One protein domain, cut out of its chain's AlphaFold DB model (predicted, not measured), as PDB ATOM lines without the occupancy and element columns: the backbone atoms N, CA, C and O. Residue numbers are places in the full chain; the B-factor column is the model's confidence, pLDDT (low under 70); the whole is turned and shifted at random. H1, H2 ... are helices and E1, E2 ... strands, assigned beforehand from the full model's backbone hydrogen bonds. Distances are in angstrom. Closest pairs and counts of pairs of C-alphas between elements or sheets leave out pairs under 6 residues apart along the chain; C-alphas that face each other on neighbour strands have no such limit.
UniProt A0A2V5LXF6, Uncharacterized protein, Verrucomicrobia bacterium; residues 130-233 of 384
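AT A GLANCE: This is residues 130 to 233 of the 384 residues of an uncharacterized protein of Verrucomicrobia bacterium (UniProt A0A2V5LXF6). A strongly twisted sheet of four antiparallel strands, E3 to E6, makes the core; H1 packs on one face of it and H2 lies along E5. A small hairpin, E1 and E2, extends the length at one end, E2 running on into E3, and the last stretch, residues 218 to 233, has no named element. The printed part has 104 residues, with two named helices and six named strands in the order H1 E1 E2 E3 E4 E5 E6 H2; the larger sheet has the order E3 - E4 - E5 - E6, and the class is mixed, helices and strands. The whole is compact, with a radius of gyration of the C-alphas of 14.0 A, yet elongated, spanning 49 by 30 by 19 A.

HOW THE PARTS SIT: H1, residues 130 to 141, is on one face of the sheet of E3, residues 163 to 170, E4, residues 176 to 183, E5, residues 193 to 198, and E6, residues 203 to 205, two layers with the helix on one face. Its closest C-alphas to E6 are those of Tyr 138 and Phe 204, 6.8 A apart. E1, residues 151 to 153, and E2, residues 159 to 161, form an antiparallel hairpin, with N 160 and O 152 3.4 A apart. E2 runs on into E3 at 16 degrees across a break of 1 residue. E3 to E6 form a meander, each strand the antiparallel neighbour of the one before. N 166 and O 180 of E3 and E4 are 2.8 A apart, N 181 and O 193 of E4 and E5 are 2.7 A apart, and N 205 and O 196 of E5 and E6 are 2.9 A apart, within hydrogen-bond range. H2, residues 208 to 217, is on this sheet at a height over the sheet of 7.6 A; it is over E5 and along the strands, at 17 degrees to E5 on the local plane. The closest C-alphas of H2 and E5 are those of Asn 214 and Trp 193, 5.4 A apart. H1 and H2 are apart. In H1 and H2 every O i to N i+4 pair is within hydrogen-bond range.

IN THESE COORDINATES: H1 begins at C-alpha 130, (152.540, 177.407, 136.569), and is 16.2 A long. E1 and E2 have 3 residues each. E3 is 20.2 A long, E4 22.4 A and E5 16.4 A; E6 has 3 residues. H2 is 14.3 A long and ends at C-alpha 217, (151.905, 150.202, 137.261).

THE WHOLE: The C-alphas of Lys 156 and Asp 233, the two farthest apart, are 48.6 A apart. The printed part has no cut, and no link is long. The mean pLDDT of the printed part is 80.0; residues 152 to 161, 184 to 187 and 218 to 226 are under 70.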
ATOM      1  N   TRP A 130     152.661 177.732 135.149       91.56
ATOM      2  CA  TRP A 130     152.540 177.407 136.569       91.56
ATOM      3  C   TRP A 130     152.173 175.937 136.760       91.56
ATOM      4  O   TRP A 130     152.783 175.240 137.576       91.56
ATOM      5  N   PHE A 131     151.218 175.446 135.968       92.25
ATOM      6  CA  PHE A 131     150.743 174.071 136.053       92.25
ATOM      7  C   PHE A 131     151.853 173.061 135.731       92.25
ATOM      8  O   PHE A 131     152.114 172.168 136.541       92.25
ATOM      9  N   ALA A 132     152.560 173.254 134.610       86.56
ATOM     10  CA  ALA A 132     153.681 172.418 134.174       86.56
ATOM     11  C   ALA A 132     154.825 172.377 135.208       86.56
ATOM     12  O   ALA A 132     155.290 171.305 135.594       86.56
ATOM     13  N   LYS A 133     155.231 173.529 135.753       88.06
ATOM     14  CA  LYS A 133     156.281 173.586 136.789       88.06
ATOM     15  C   LYS A 133     155.843 172.901 138.082       88.06
ATOM     16  O   LYS A 133     156.617 172.181 138.716       88.06
ATOM     17  N   THR A 134     154.588 173.103 138.472       92.75
ATOM     18  CA  THR A 134     154.062 172.585 139.738       92.75
ATOM     19  C   THR A 134     153.891 171.066 139.703       92.75
ATOM     20  O   THR A 134     154.188 170.409 140.703       92.75
ATOM     21  N   ILE A 135     153.479 170.482 138.570       91.06
ATOM     22  CA  ILE A 135     153.358 169.023 138.451       91.06
ATOM     23  C   ILE A 135     154.724 168.326 138.538       91.06
ATOM     24  O   ILE A 135     154.830 167.337 139.263       91.06
ATOM     25  N   VAL A 136     155.778 168.865 137.904       88.06
ATOM     26  CA  VAL A 136     157.155 168.334 138.024       88.06
ATOM     27  C   VAL A 136     157.606 168.362 139.480       88.06
ATOM     28  O   VAL A 136     158.015 167.340 140.037       88.06
ATOM     29  N   ALA A 137     157.490 169.526 140.126       90.75
ATOM     30  CA  ALA A 137     157.900 169.700 141.515       90.75
ATOM     31  C   ALA A 137     157.162 168.729 142.449       90.75
ATOM     32  O   ALA A 137     157.768 168.139 143.348       90.75
ATOM     33  N   TYR A 138     155.865 168.522 142.215       94.56
ATOM     34  CA  TYR A 138     155.073 167.570 142.980       94.56
ATOM     35  C   TYR A 138     155.499 166.120 142.730       94.56
ATOM     36  O   TYR A 138     155.671 165.372 143.691       94.56
ATOM     37  N   ALA A 139     155.696 165.720 141.473       90.69
ATOM     38  CA  ALA A 139     156.090 164.362 141.102       90.69
ATOM     39  C   ALA A 139     157.432 163.957 141.741       90.69
ATOM     40  O   ALA A 139     157.565 162.838 142.249       90.69
ATOM     41  N   ILE A 140     158.381 164.898 141.805       90.25
ATOM     42  CA  ILE A 140     159.662 164.722 142.502       90.25
ATOM     43  C   ILE A 140     159.449 164.627 144.016       90.25
ATOM     44  O   ILE A 140     159.886 163.668 144.653       90.25
ATOM     45  N   LYS A 141     158.733 165.592 144.607       94.00
ATOM     46  CA  LYS A 141     158.475 165.631 146.055       94.00
ATOM     47  C   LYS A 141     157.736 164.386 146.554       94.00
ATOM     48  O   LYS A 141     157.976 163.928 147.666       94.00
ATOM     49  N   ALA A 142     156.830 163.848 145.746       91.06
ATOM     50  CA  ALA A 142     156.062 162.653 146.065       91.06
ATOM     51  C   ALA A 142     156.872 161.350 145.920       91.06
ATOM     52  O   ALA A 142     156.328 160.278 146.188       91.06
ATOM     53  N   GLY A 143     158.140 161.429 145.496       87.69
ATOM     54  CA  GLY A 143     159.015 160.277 145.283       87.69
ATOM     55  C   GLY A 143     158.642 159.441 144.058       87.69
ATOM     56  O   GLY A 143     159.061 158.291 143.967       87.69
ATOM     57  N   GLY A 144     157.829 159.983 143.145       85.81
ATOM     58  CA  GLY A 144     157.470 159.302 141.901       85.81
ATOM     59  C   GLY A 144     158.613 159.318 140.890       85.81
ATOM     60  O   GLY A 144     158.806 158.342 140.178       85.81
ATOM     61  N   PHE A 145     159.378 160.409 140.857       88.19
ATOM     62  CA  PHE A 145     160.468 160.627 139.911       88.19
ATOM     63  C   PHE A 145     161.620 161.370 140.585       88.19
ATOM     64  O   PHE A 145     161.456 162.012 141.623       88.19
ATOM     65  N   ARG A 146     162.795 161.321 139.975       87.25
ATOM     66  CA  ARG A 146     163.943 162.167 140.300       87.25
ATOM     67  C   ARG A 146     164.003 163.322 139.315       87.25
ATOM     68  O   ARG A 146     163.499 163.236 138.202       87.25
ATOM     69  N   LYS A 147     164.700 164.394 139.698       82.75
ATOM     70  CA  LYS A 147     164.917 165.550 138.819       82.75
ATOM     71  C   LYS A 147     165.504 165.123 137.466       82.75
ATOM     72  O   LYS A 147     165.002 165.534 136.435       82.75
ATOM     73  N   THR A 148     166.508 164.250 137.481       81.12
ATOM     74  CA  THR A 148     167.191 163.737 136.281       81.12
ATOM     75  C   THR A 148     166.302 162.919 135.348       81.12
ATOM     76  O   THR A 148     166.709 162.671 134.225       81.12
ATOM     77  N   ASP A 149     165.117 162.486 135.788       80.06
ATOM     78  CA  ASP A 149     164.219 161.694 134.944       80.06
ATOM     79  C   ASP A 149     163.447 162.570 133.930       80.06
ATOM     80  O   ASP A 149     162.830 162.034 133.017       80.06
ATOM     81  N   PHE A 150     163.478 163.904 134.068       76.12
ATOM     82  CA  PHE A 150     162.741 164.836 133.198       76.12
ATOM     83  C   PHE A 150     163.615 165.726 132.316       76.12
ATOM     84  O   PHE A 150     163.083 166.408 131.448       76.12
ATOM     85  N   TYR A 151     164.928 165.745 132.537       72.75
ATOM     86  CA  TYR A 151     165.829 166.652 131.831       72.75
ATOM     87  C   TYR A 151     166.853 165.859 131.024       72.75
ATOM     88  O   TYR A 151     167.665 165.139 131.609       72.75
ATOM     89  N   GLU A 152     166.854 166.034 129.702       64.00
ATOM     90  CA  GLU A 152     167.997 165.664 128.864       64.00
ATOM     91  C   GLU A 152     168.960 166.855 128.832       64.00
ATOM     92  O   GLU A 152     168.569 167.987 128.536       64.00
ATOM     93  N   GLN A 153     170.230 166.622 129.168       56.25
ATOM     94  CA  GLN A 153     171.257 167.651 129.057       56.25
ATOM     95  C   GLN A 153     171.842 167.629 127.641       56.25
ATOM     96  O   GLN A 153     172.709 166.810 127.330       56.25
ATOM     97  N   ARG A 154     171.411 168.560 126.784       53.25
ATOM     98  CA  ARG A 154     171.983 168.757 125.444       53.25
ATOM     99  C   ARG A 154     173.035 169.863 125.469       53.25
ATOM    100  O   ARG A 154     172.822 170.983 125.021       53.25
ATOM    101  N   GLY A 155     174.207 169.539 126.007       54.75
ATOM    102  CA  GLY A 155     175.327 170.480 126.125       54.75
ATOM    103  C   GLY A 155     175.378 171.203 127.473       54.75
ATOM    104  O   GLY A 155     174.779 170.764 128.452       54.75
ATOM    105  N   LYS A 156     176.163 172.284 127.565       46.34
ATOM    106  CA  LYS A 156     176.455 172.917 128.864       46.34
ATOM    107  C   LYS A 156     175.237 173.580 129.517       46.34
ATOM    108  O   LYS A 156     175.152 173.516 130.738       46.34
ATOM    109  N   ASP A 157     174.292 174.104 128.729       49.09
ATOM    110  CA  ASP A 157     173.246 175.012 129.233       49.09
ATOM    111  C   ASP A 157     171.827 174.767 128.666       49.09
ATOM    112  O   ASP A 157     170.930 175.571 128.912       49.09
ATOM    113  N   VAL A 158     171.583 173.677 127.920       50.47
ATOM    114  CA  VAL A 158     170.245 173.356 127.373       50.47
ATOM    115  C   VAL A 158     169.664 172.146 128.099       50.47
ATOM    116  O   VAL A 158     170.178 171.031 127.982       50.47
ATOM    117  N   PHE A 159     168.588 172.384 128.848       55.56
ATOM    118  CA  PHE A 159     167.760 171.348 129.461       55.56
ATOM    119  C   PHE A 159     166.407 171.340 128.745       55.56
ATOM    120  O   PHE A 159     165.611 172.259 128.937       55.56
ATOM    121  N   GLU A 160     166.152 170.331 127.911       63.19
ATOM    122  CA  GLU A 160     164.816 170.099 127.349       63.19
ATOM    123  C   GLU A 160     163.958 169.375 128.411       63.19
ATOM    124  O   GLU A 160     164.417 168.423 129.052       63.19
ATOM    125  N   ASP A 161     162.743 169.879 128.672       65.06
ATOM    126  CA  ASP A 161     161.774 169.243 129.575       65.06
ATOM    127  C   ASP A 161     161.025 168.140 128.823       65.06
ATOM    128  O   ASP A 161     160.196 168.419 127.960       65.06
ATOM    129  N   HIS A 162     161.290 166.888 129.189       71.88
ATOM    130  CA  HIS A 162     160.649 165.710 128.605       71.88
ATOM    131  C   HIS A 162     159.536 165.138 129.489       71.88
ATOM    132  O   HIS A 162     159.174 163.963 129.373       71.88
ATOM    133  N   LEU A 163     158.984 165.933 130.412       76.00
ATOM    134  CA  LEU A 163     157.837 165.507 131.203       76.00
ATOM    135  C   LEU A 163     156.636 165.217 130.286       76.00
ATOM    136  O   LEU A 163     155.956 166.109 129.782       76.00
ATOM    137  N   ASN A 164     156.262 163.949 130.171       79.44
ATOM    138  CA  ASN A 164     155.096 163.562 129.396       79.44
ATOM    139  C   ASN A 164     153.865 163.428 130.309       79.44
ATOM    140  O   ASN A 164     153.592 162.366 130.873       79.44
ATOM    141  N   ALA A 165     153.141 164.535 130.506       84.62
ATOM    142  CA  ALA A 165     151.925 164.590 131.320       84.62
ATOM    143  C   ALA A 165     150.668 164.562 130.439       84.62
ATOM    144  O   ALA A 165     150.256 165.573 129.878       84.62
ATOM    145  N   ASN A 166     150.036 163.395 130.352       83.31
ATOM    146  CA  ASN A 166     148.849 163.177 129.533       83.31
ATOM    147  C   ASN A 166     147.564 163.304 130.347       83.31
ATOM    148  O   ASN A 166     147.448 162.718 131.431       83.31
ATOM    149  N   PHE A 167     146.566 163.966 129.759       88.31
ATOM    150  CA  PHE A 167     145.182 163.894 130.218       88.31
ATOM    151  C   PHE A 167     144.706 162.437 130.285       88.31
ATOM    152  O   PHE A 167     144.932 161.657 129.355       88.31
ATOM    153  N   ARG A 168     144.016 162.072 131.367       88.19
ATOM    154  CA  ARG A 168     143.358 160.764 131.486       88.19
ATOM    155  C   ARG A 168     141.866 160.890 131.695       88.19
ATOM    156  O   ARG A 168     141.119 160.232 130.974       88.19
ATOM    157  N   ASP A 169     141.450 161.694 132.666       88.31
ATOM    158  CA  ASP A 169     140.035 161.842 132.986       88.31
ATOM    159  C   ASP A 169     139.763 163.104 133.814       88.31
ATOM    160  O   ASP A 169     140.654 163.623 134.489       88.31
ATOM    161  N   TRP A 170     138.512 163.551 133.802       91.06
ATOM    162  CA  TRP A 170     137.973 164.497 134.776       91.06
ATOM    163  C   TRP A 170     137.043 163.750 135.724       91.06
ATOM    164  O   TRP A 170     136.260 162.904 135.289       91.06
ATOM    165  N   SER A 171     137.089 164.061 137.019       87.38
ATOM    166  CA  SER A 171     136.127 163.477 137.947       87.38
ATOM    167  C   SER A 171     134.718 163.972 137.603       87.38
ATOM    168  O   SER A 171     134.559 165.099 137.126       87.38
ATOM    169  N   PRO A 172     133.670 163.158 137.818       80.75
ATOM    170  CA  PRO A 172     132.308 163.524 137.424       80.75
ATOM    171  C   PRO A 172     131.757 164.796 138.085       80.75
ATOM    172  O   PRO A 172     130.806 165.376 137.567       80.75
ATOM    173  N   ASP A 173     132.325 165.181 139.226       83.12
ATOM    174  CA  ASP A 173     132.030 166.381 140.014       83.12
ATOM    175  C   ASP A 173     132.964 167.562 139.681       83.12
ATOM    176  O   ASP A 173     132.955 168.557 140.391       83.12
ATOM    177  N   SER A 174     133.798 167.454 138.637       91.12
ATOM    178  CA  SER A 174     134.829 168.442 138.265       91.12
ATOM    179  C   SER A 174     135.902 168.726 139.326       91.12
ATOM    180  O   SER A 174     136.769 169.578 139.120       91.12
ATOM    181  N   ALA A 175     135.894 168.007 140.448       93.06
ATOM    182  CA  ALA A 175     136.752 168.293 141.588       93.06
ATOM    183  C   ALA A 175     138.209 167.818 141.396       93.06
ATOM    184  O   ALA A 175     139.118 168.272 142.096       93.06
ATOM    185  N   ARG A 176     138.459 166.900 140.451       95.00
ATOM    186  CA  ARG A 176     139.786 166.353 140.143       95.00
ATOM    187  C   ARG A 176     140.039 166.197 138.648       95.00
ATOM    188  O   ARG A 176     139.270 165.567 137.928       95.00
ATOM    189  N   LEU A 177     141.206 166.656 138.222       95.62
ATOM    190  CA  LEU A 177     141.826 166.322 136.944       95.62
ATOM    191  C   LEU A 177     142.806 165.164 137.151       95.62
ATOM    192  O   LEU A 177     143.745 165.289 137.934       95.62
ATOM    193  N   LEU A 178     142.610 164.044 136.456       94.31
ATOM    194  CA  LEU A 178     143.531 162.908 136.461       94.31
ATOM    195  C   LEU A 178     144.529 163.017 135.316       94.31
ATOM    196  O   LEU A 178     144.153 163.075 134.143       94.31
ATOM    197  N   LEU A 179     145.804 162.941 135.673       92.50
ATOM    198  CA  LEU A 179     146.919 162.941 134.740       92.50
ATOM    199  C   LEU A 179     147.723 161.657 134.886       92.50
ATOM    200  O   LEU A 179     147.843 161.104 135.980       92.50
ATOM    201  N   SER A 180     148.313 161.204 133.784       88.81
ATOM    202  CA  SER A 180     149.430 160.264 133.838       88.81
ATOM    203  C   SER A 180     150.710 160.964 133.433       88.81
ATOM    204  O   SER A 180     150.764 161.556 132.358       88.81
ATOM    205  N   ILE A 181     151.733 160.803 134.246       88.06
ATOM    206  CA  ILE A 181     153.093 161.231 133.996       88.06
ATOM    207  C   ILE A 181     153.892 160.033 133.493       88.06
ATOM    208  O   ILE A 181     153.800 158.936 134.051       88.06
ATOM    209  N   MET A 182     154.665 160.252 132.439       81.19
ATOM    210  CA  MET A 182     155.642 159.315 131.906       81.19
ATOM    211  C   MET A 182     156.977 160.047 131.742       81.19
ATOM    212  O   MET A 182     157.006 161.257 131.511       81.19
ATOM    213  N   SER A 183     158.069 159.303 131.883       74.44
ATOM    214  CA  SER A 183     159.421 159.761 131.563       74.44
ATOM    215  C   SER A 183     159.916 158.933 130.382       74.44
ATOM    216  O   SER A 183     159.892 157.705 130.455       74.44
ATOM    217  N   GLU A 184     160.374 159.590 129.322       66.62
ATOM    218  CA  GLU A 184     160.840 158.920 128.100       66.62
ATOM    219  C   GLU A 184     162.280 158.389 128.218       66.62
ATOM    220  O   GLU A 184     162.650 157.466 127.498       66.62
ATOM    221  N   TYR A 185     163.068 158.901 129.171       64.38
ATOM    222  CA  TYR A 185     164.527 158.714 129.194       64.38
ATOM    223  C   TYR A 185     165.076 158.000 130.435       64.38
ATOM    224  O   TYR A 185     166.280 157.784 130.542       64.38
ATOM    225  N   SER A 186     164.222 157.620 131.386       68.62
ATOM    226  CA  SER A 186     164.660 156.963 132.620       68.62
ATOM    227  C   SER A 186     164.189 155.517 132.684       68.62
ATOM    228  O   SER A 186     163.001 155.242 132.832       68.62
ATOM    229  N   GLU A 187     165.147 154.589 132.656       69.94
ATOM    230  CA  GLU A 187     164.910 153.153 132.875       69.94
ATOM    231  C   GLU A 187     164.480 152.840 134.316       69.94
ATOM    232  O   GLU A 187     163.889 151.799 134.597       69.94
ATOM    233  N   THR A 188     164.795 153.744 135.245       72.44
ATOM    234  CA  THR A 188     164.515 153.586 136.678       72.44
ATOM    235  C   THR A 188     163.248 154.304 137.132       72.44
ATOM    236  O   THR A 188     162.750 154.020 138.222       72.44
ATOM    237  N   ALA A 189     162.743 155.246 136.333       76.12
ATOM    238  CA  ALA A 189     161.485 155.916 136.614       76.12
ATOM    239  C   ALA A 189     160.310 154.952 136.401       76.12
ATOM    240  O   ALA A 189     160.388 154.045 135.567       76.12
ATOM    241  N   PRO A 190     159.186 155.144 137.114       76.44
ATOM    242  CA  PRO A 190     157.970 154.432 136.776       76.44
ATOM    243  C   PRO A 190     157.590 154.771 135.334       76.44
ATOM    244  O   PRO A 190     157.471 155.943 134.969       76.44
ATOM    245  N   ARG A 191     157.338 153.738 134.523       76.69
ATOM    246  CA  ARG A 191     156.903 153.929 133.131       76.69
ATOM    247  C   ARG A 191     155.633 154.763 133.033       76.69
ATOM    248  O   ARG A 191     155.455 155.526 132.087       76.69
ATOM    249  N   ARG A 192     154.750 154.632 134.026       83.00
ATOM    250  CA  ARG A 192     153.553 155.454 134.162       83.00
ATOM    251  C   ARG A 192     153.205 155.688 135.621       83.00
ATOM    252  O   ARG A 192     153.135 154.752 136.419       83.00
ATOM    253  N   TRP A 193     152.919 156.942 135.940       88.62
ATOM    254  CA  TRP A 193     152.576 157.383 137.282       88.62
ATOM    255  C   TRP A 193     151.392 158.341 137.242       88.62
ATOM    256  O   TRP A 193     151.388 159.308 136.492       88.62
ATOM    257  N   TYR A 194     150.368 158.078 138.033       90.88
ATOM    258  CA  TYR A 194     149.120 158.826 138.026       90.88
ATOM    259  C   TYR A 194     149.058 159.832 139.169       90.88
ATOM    260  O   TYR A 194     149.481 159.546 140.291       90.88
ATOM    261  N   VAL A 195     148.477 160.996 138.897       94.75
ATOM    262  CA  VAL A 195     148.303 162.068 139.879       94.75
ATOM    263  C   VAL A 195     146.993 162.803 139.647       94.75
ATOM    264  O   VAL A 195     146.566 162.971 138.504       94.75
ATOM    265  N   TYR A 196     146.369 163.259 140.731       96.25
ATOM    266  CA  TYR A 196     145.258 164.195 140.647       96.25
ATOM    267  C   TYR A 196     145.745 165.624 140.817       96.25
ATOM    268  O   TYR A 196     146.560 165.891 141.696       96.25
ATOM    269  N   PHE A 197     145.179 166.546 140.048       97.12
ATOM    270  CA  PHE A 197     145.070 167.939 140.452       97.12
ATOM    271  C   PHE A 197     143.663 168.182 140.997       97.12
ATOM    272  O   PHE A 197     142.682 168.008 140.278       97.12
ATOM    273  N   ASN A 198     143.567 168.541 142.272       96.44
ATOM    274  CA  ASN A 198     142.314 168.861 142.942       96.44
ATOM    275  C   ASN A 198     141.985 170.341 142.711       96.44
ATOM    276  O   ASN A 198     142.745 171.212 143.139       96.44
ATOM    277  N   THR A 199     140.871 170.620 142.034       95.00
ATOM    278  CA  THR A 199     140.446 171.983 141.670       95.00
ATOM    279  C   THR A 199     139.890 172.761 142.864       95.00
ATOM    280  O   THR A 199     140.036 173.976 142.916       95.00
ATOM    281  N   GLY A 200     139.330 172.083 143.872       92.31
ATOM    282  CA  GLY A 200     138.836 172.724 145.095       92.31
ATOM    283  C   GLY A 200     139.961 173.162 146.037       92.31
ATOM    284  O   GLY A 200     139.962 174.276 146.555       92.31
ATOM    285  N   THR A 201     140.963 172.302 146.243       94.19
ATOM    286  CA  THR A 201     142.126 172.626 147.098       94.19
ATOM    287  C   THR A 201     143.284 173.255 146.335       94.19
ATOM    288  O   THR A 201     144.234 173.741 146.956       94.19
ATOM    289  N   ASN A 202     143.208 173.282 145.002       94.81
ATOM    290  CA  ASN A 202     144.205 173.857 144.108       94.81
ATOM    291  C   ASN A 202     145.602 173.240 144.259       94.81
ATOM    292  O   ASN A 202     146.625 173.939 144.216       94.81
ATOM    293  N   ARG A 203     145.646 171.927 144.502       95.69
ATOM    294  CA  ARG A 203     146.866 171.177 144.820       95.69
ATOM    295  C   ARG A 203     146.878 169.837 144.108       95.69
ATOM    296  O   ARG A 203     145.841 169.219 143.885       95.69
ATOM    297  N   PHE A 204     148.082 169.367 143.806       96.94
ATOM    298  CA  PHE A 204     148.272 167.981 143.408       96.94
ATOM    299  C   PHE A 204     148.147 167.059 144.618       96.94
ATOM    300  O   PHE A 204     148.601 167.393 145.717       96.94
ATOM    301  N   GLU A 205     147.548 165.891 144.413       95.44
ATOM    302  CA  GLU A 205     147.336 164.910 145.469       95.44
ATOM    303  C   GLU A 205     147.462 163.465 144.972       95.44
ATOM    304  O   GLU A 205     147.260 163.140 143.801       95.44
ATOM    305  N   LEU A 206     147.814 162.581 145.910       93.56
ATOM    306  CA  LEU A 206     147.817 161.133 145.730       93.56
ATOM    307  C   LEU A 206     146.897 160.508 146.768       93.56
ATOM    308  O   LEU A 206     147.254 160.395 147.950       93.56
ATOM    309  N   THR A 207     145.729 160.069 146.311       87.19
ATOM    310  CA  THR A 207     144.798 159.296 147.130       87.19
ATOM    311  C   THR A 207     145.380 157.908 147.425       87.19
ATOM    312  O   THR A 207     146.286 157.444 146.722       87.19
ATOM    313  N   PRO A 208     144.865 157.192 148.440       83.88
ATOM    314  CA  PRO A 208     145.237 155.796 148.666       83.88
ATOM    315  C   PRO A 208     145.067 154.915 147.416       83.88
ATOM    316  O   PRO A 208     145.883 154.026 147.181       83.88
ATOM    317  N   TYR A 209     144.056 155.196 146.583       81.00
ATOM    318  CA  TYR A 209     143.855 154.520 145.301       81.00
ATOM    319  C   TYR A 209     144.998 154.789 144.320       81.00
ATOM    320  O   TYR A 209     145.590 153.828 143.834       81.00
ATOM    321  N   LEU A 210     145.370 156.053 144.076       85.94
ATOM    322  CA  LEU A 210     146.484 156.356 143.170       85.94
ATOM    323  C   LEU A 210     147.820 155.820 143.686       85.94
ATOM    324  O   LEU A 210     148.632 155.363 142.893       85.94
ATOM    325  N   ARG A 211     148.052 155.803 145.004       87.00
ATOM    326  CA  ARG A 211     149.262 155.187 145.580       87.00
ATOM    327  C   ARG A 211     149.326 153.690 145.293       87.00
ATOM    328  O   ARG A 211     150.378 153.195 144.895       87.00
ATOM    329  N   ALA A 212     148.211 152.981 145.474       81.62
ATOM    330  CA  ALA A 212     148.124 151.566 145.134       81.62
ATOM    331  C   ALA A 212     148.312 151.349 143.625       81.62
ATOM    332  O   ALA A 212     149.105 150.497 143.227       81.62
ATOM    333  N   LEU A 213     147.646 152.157 142.794       81.38
ATOM    334  CA  LEU A 213     147.747 152.083 141.339       81.38
ATOM    335  C   LEU A 213     149.182 152.311 140.859       81.38
ATOM    336  O   LEU A 213     149.717 151.469 140.149       81.38
ATOM    337  N   ASN A 214     149.837 153.375 141.322       86.50
ATOM    338  CA  ASN A 214     151.212 153.707 140.947       86.50
ATOM    339  C   ASN A 214     152.210 152.633 141.379       86.50
ATOM    340  O   ASN A 214     153.198 152.406 140.689       86.50
ATOM    341  N   LYS A 215     151.956 151.940 142.496       83.25
ATOM    342  CA  LYS A 215     152.772 150.795 142.918       83.25
ATOM    343  C   LYS A 215     152.611 149.601 141.972       83.25
ATOM    344  O   LYS A 215     153.586 148.905 141.715       83.25
ATOM    345  N   MET A 216     151.399 149.372 141.459       75.38
ATOM    346  CA  MET A 216     151.106 148.284 140.518       75.38
ATOM    347  C   MET A 216     151.641 148.575 139.110       75.38
ATOM    348  O   MET A 216     152.209 147.689 138.483       75.38
ATOM    349  N   THR A 217     151.513 149.814 138.628       71.56
ATOM    350  CA  THR A 217     151.905 150.202 137.261       71.56
ATOM    351  C   THR A 217     153.366 150.624 137.130       71.56
ATOM    352  O   THR A 217     153.804 150.956 136.034       71.56
ATOM    353  N   ALA A 218     154.147 150.605 138.214       68.00
ATOM    354  CA  ALA A 218     155.541 151.049 138.200       68.00
ATOM    355  C   ALA A 218     156.432 150.266 137.216       68.00
ATOM    356  O   ALA A 218     157.409 150.819 136.720       68.00
ATOM    357  N   LYS A 219     156.112 148.991 136.950       62.94
ATOM    358  CA  LYS A 219     156.949 148.069 136.158       62.94
ATOM    359  C   LYS A 219     156.276 147.518 134.902       62.94
ATOM    360  O   LYS A 219     156.913 146.772 134.167       62.94
ATOM    361  N   ASP A 220     155.007 147.839 134.681       61.12
ATOM    362  CA  ASP A 220     154.222 147.250 133.602       61.12
ATOM    363  C   ASP A 220     153.965 148.285 132.498       61.12
ATOM    364  O   ASP A 220     153.569 149.417 132.773       61.12
ATOM    365  N   ASP A 221     154.208 147.883 131.248       55.50
ATOM    366  CA  ASP A 221     153.862 148.653 130.047       55.50
ATOM    367  C   ASP A 221     152.379 148.565 129.707       55.50
ATOM    368  O   ASP A 221     151.917 149.214 128.765       55.50
ATOM    369  N   THR A 222     151.616 147.738 130.427       50.22
ATOM    370  CA  THR A 222     150.234 147.532 130.053       50.22
ATOM    371  C   THR A 222     149.437 148.828 130.160       50.22
ATOM    372  O   THR A 222     149.089 149.351 131.219       50.22
ATOM    373  N   GLU A 223     149.018 149.297 128.990       52.88
ATOM    374  CA  GLU A 223     147.999 150.323 128.794       52.88
ATOM    375  C   GLU A 223     146.627 149.934 129.390       52.88
ATOM    376  O   GLU A 223     145.662 150.687 129.308       52.88
ATOM    377  N   ASN A 224     146.546 148.758 130.023       45.84
ATOM    378  CA  ASN A 224     145.348 148.120 130.549       45.84
ATOM    379  C   ASN A 224     144.749 148.838 131.763       45.84
ATOM    380  O   ASN A 224     143.565 148.651 132.047       45.84
ATOM    381  N   ALA A 225     145.523 149.657 132.482       54.69
ATOM    382  CA  ALA A 225     144.951 150.544 133.481       54.69
ATOM    383  C   ALA A 225     144.311 151.749 132.773       54.69
ATOM    384  O   ALA A 225     144.994 152.701 132.390       54.69
ATOM    385  N   THR A 226     142.985 151.716 132.638       64.81
ATOM    386  CA  THR A 226     142.140 152.878 132.324       64.81
ATOM    387  C   THR A 226     141.570 153.446 133.627       64.81
ATOM    388  O   THR A 226     140.404 153.184 133.944       64.81
ATOM    389  N   PRO A 227     142.380 154.133 134.459       71.69
ATOM    390  CA  PRO A 227     141.886 154.679 135.710       71.69
ATOM    391  C   PRO A 227     140.883 155.791 135.439       71.69
ATOM    392  O   PRO A 227     141.032 156.571 134.501       71.69
ATOM    393  N   CYS A 228     139.876 155.856 136.300       76.56
ATOM    394  CA  CYS A 228     138.901 156.932 136.306       76.56
ATOM    395  C   CYS A 228     139.258 157.921 137.414       76.56
ATOM    396  O   CYS A 228     139.870 157.553 138.427       76.56
ATOM    397  N   ALA A 229     138.873 159.178 137.239       82.31
ATOM    398  CA  ALA A 229     139.098 160.173 138.271       82.31
ATOM    399  C   ALA A 229     138.137 159.980 139.456       82.31
ATOM    400  O   ALA A 229     136.918 159.991 139.286       82.31
ATOM    401  N   GLU A 230     138.679 159.775 140.663       80.94
ATOM    402  CA  GLU A 230     137.868 159.633 141.873       80.94
ATOM    403  C   GLU A 230     137.162 160.964 142.180       80.94
ATOM    404  O   GLU A 230     137.840 161.986 142.287       80.94
ATOM    405  N   PRO A 231     135.837 160.985 142.380       81.12
ATOM    406  CA  PRO A 231     135.152 162.181 142.865       81.12
ATOM    407  C   PRO A 231     135.573 162.505 144.305       81.12
ATOM    408  O   PRO A 231     136.024 161.627 145.055       81.12
ATOM    409  N   ILE A 232     135.454 163.774 144.676       78.56
ATOM    410  CA  ILE A 232     135.597 164.264 146.051       78.56
ATOM    411  C   ILE A 232     134.230 164.281 146.718       78.56
ATOM    412  O   ILE A 232     134.086 163.779 147.834       78.56
ATOM    413  N   ASP A 233     133.241 164.813 146.010       74.12
ATOM    414  CA  ASP A 233     131.896 164.954 146.526       74.12
ATOM    415  C   ASP A 233     131.145 163.627 146.496       74.12
ATOM    416  O   ASP A 233     131.533 162.639 145.852       74.12
TER     417      ASP A 233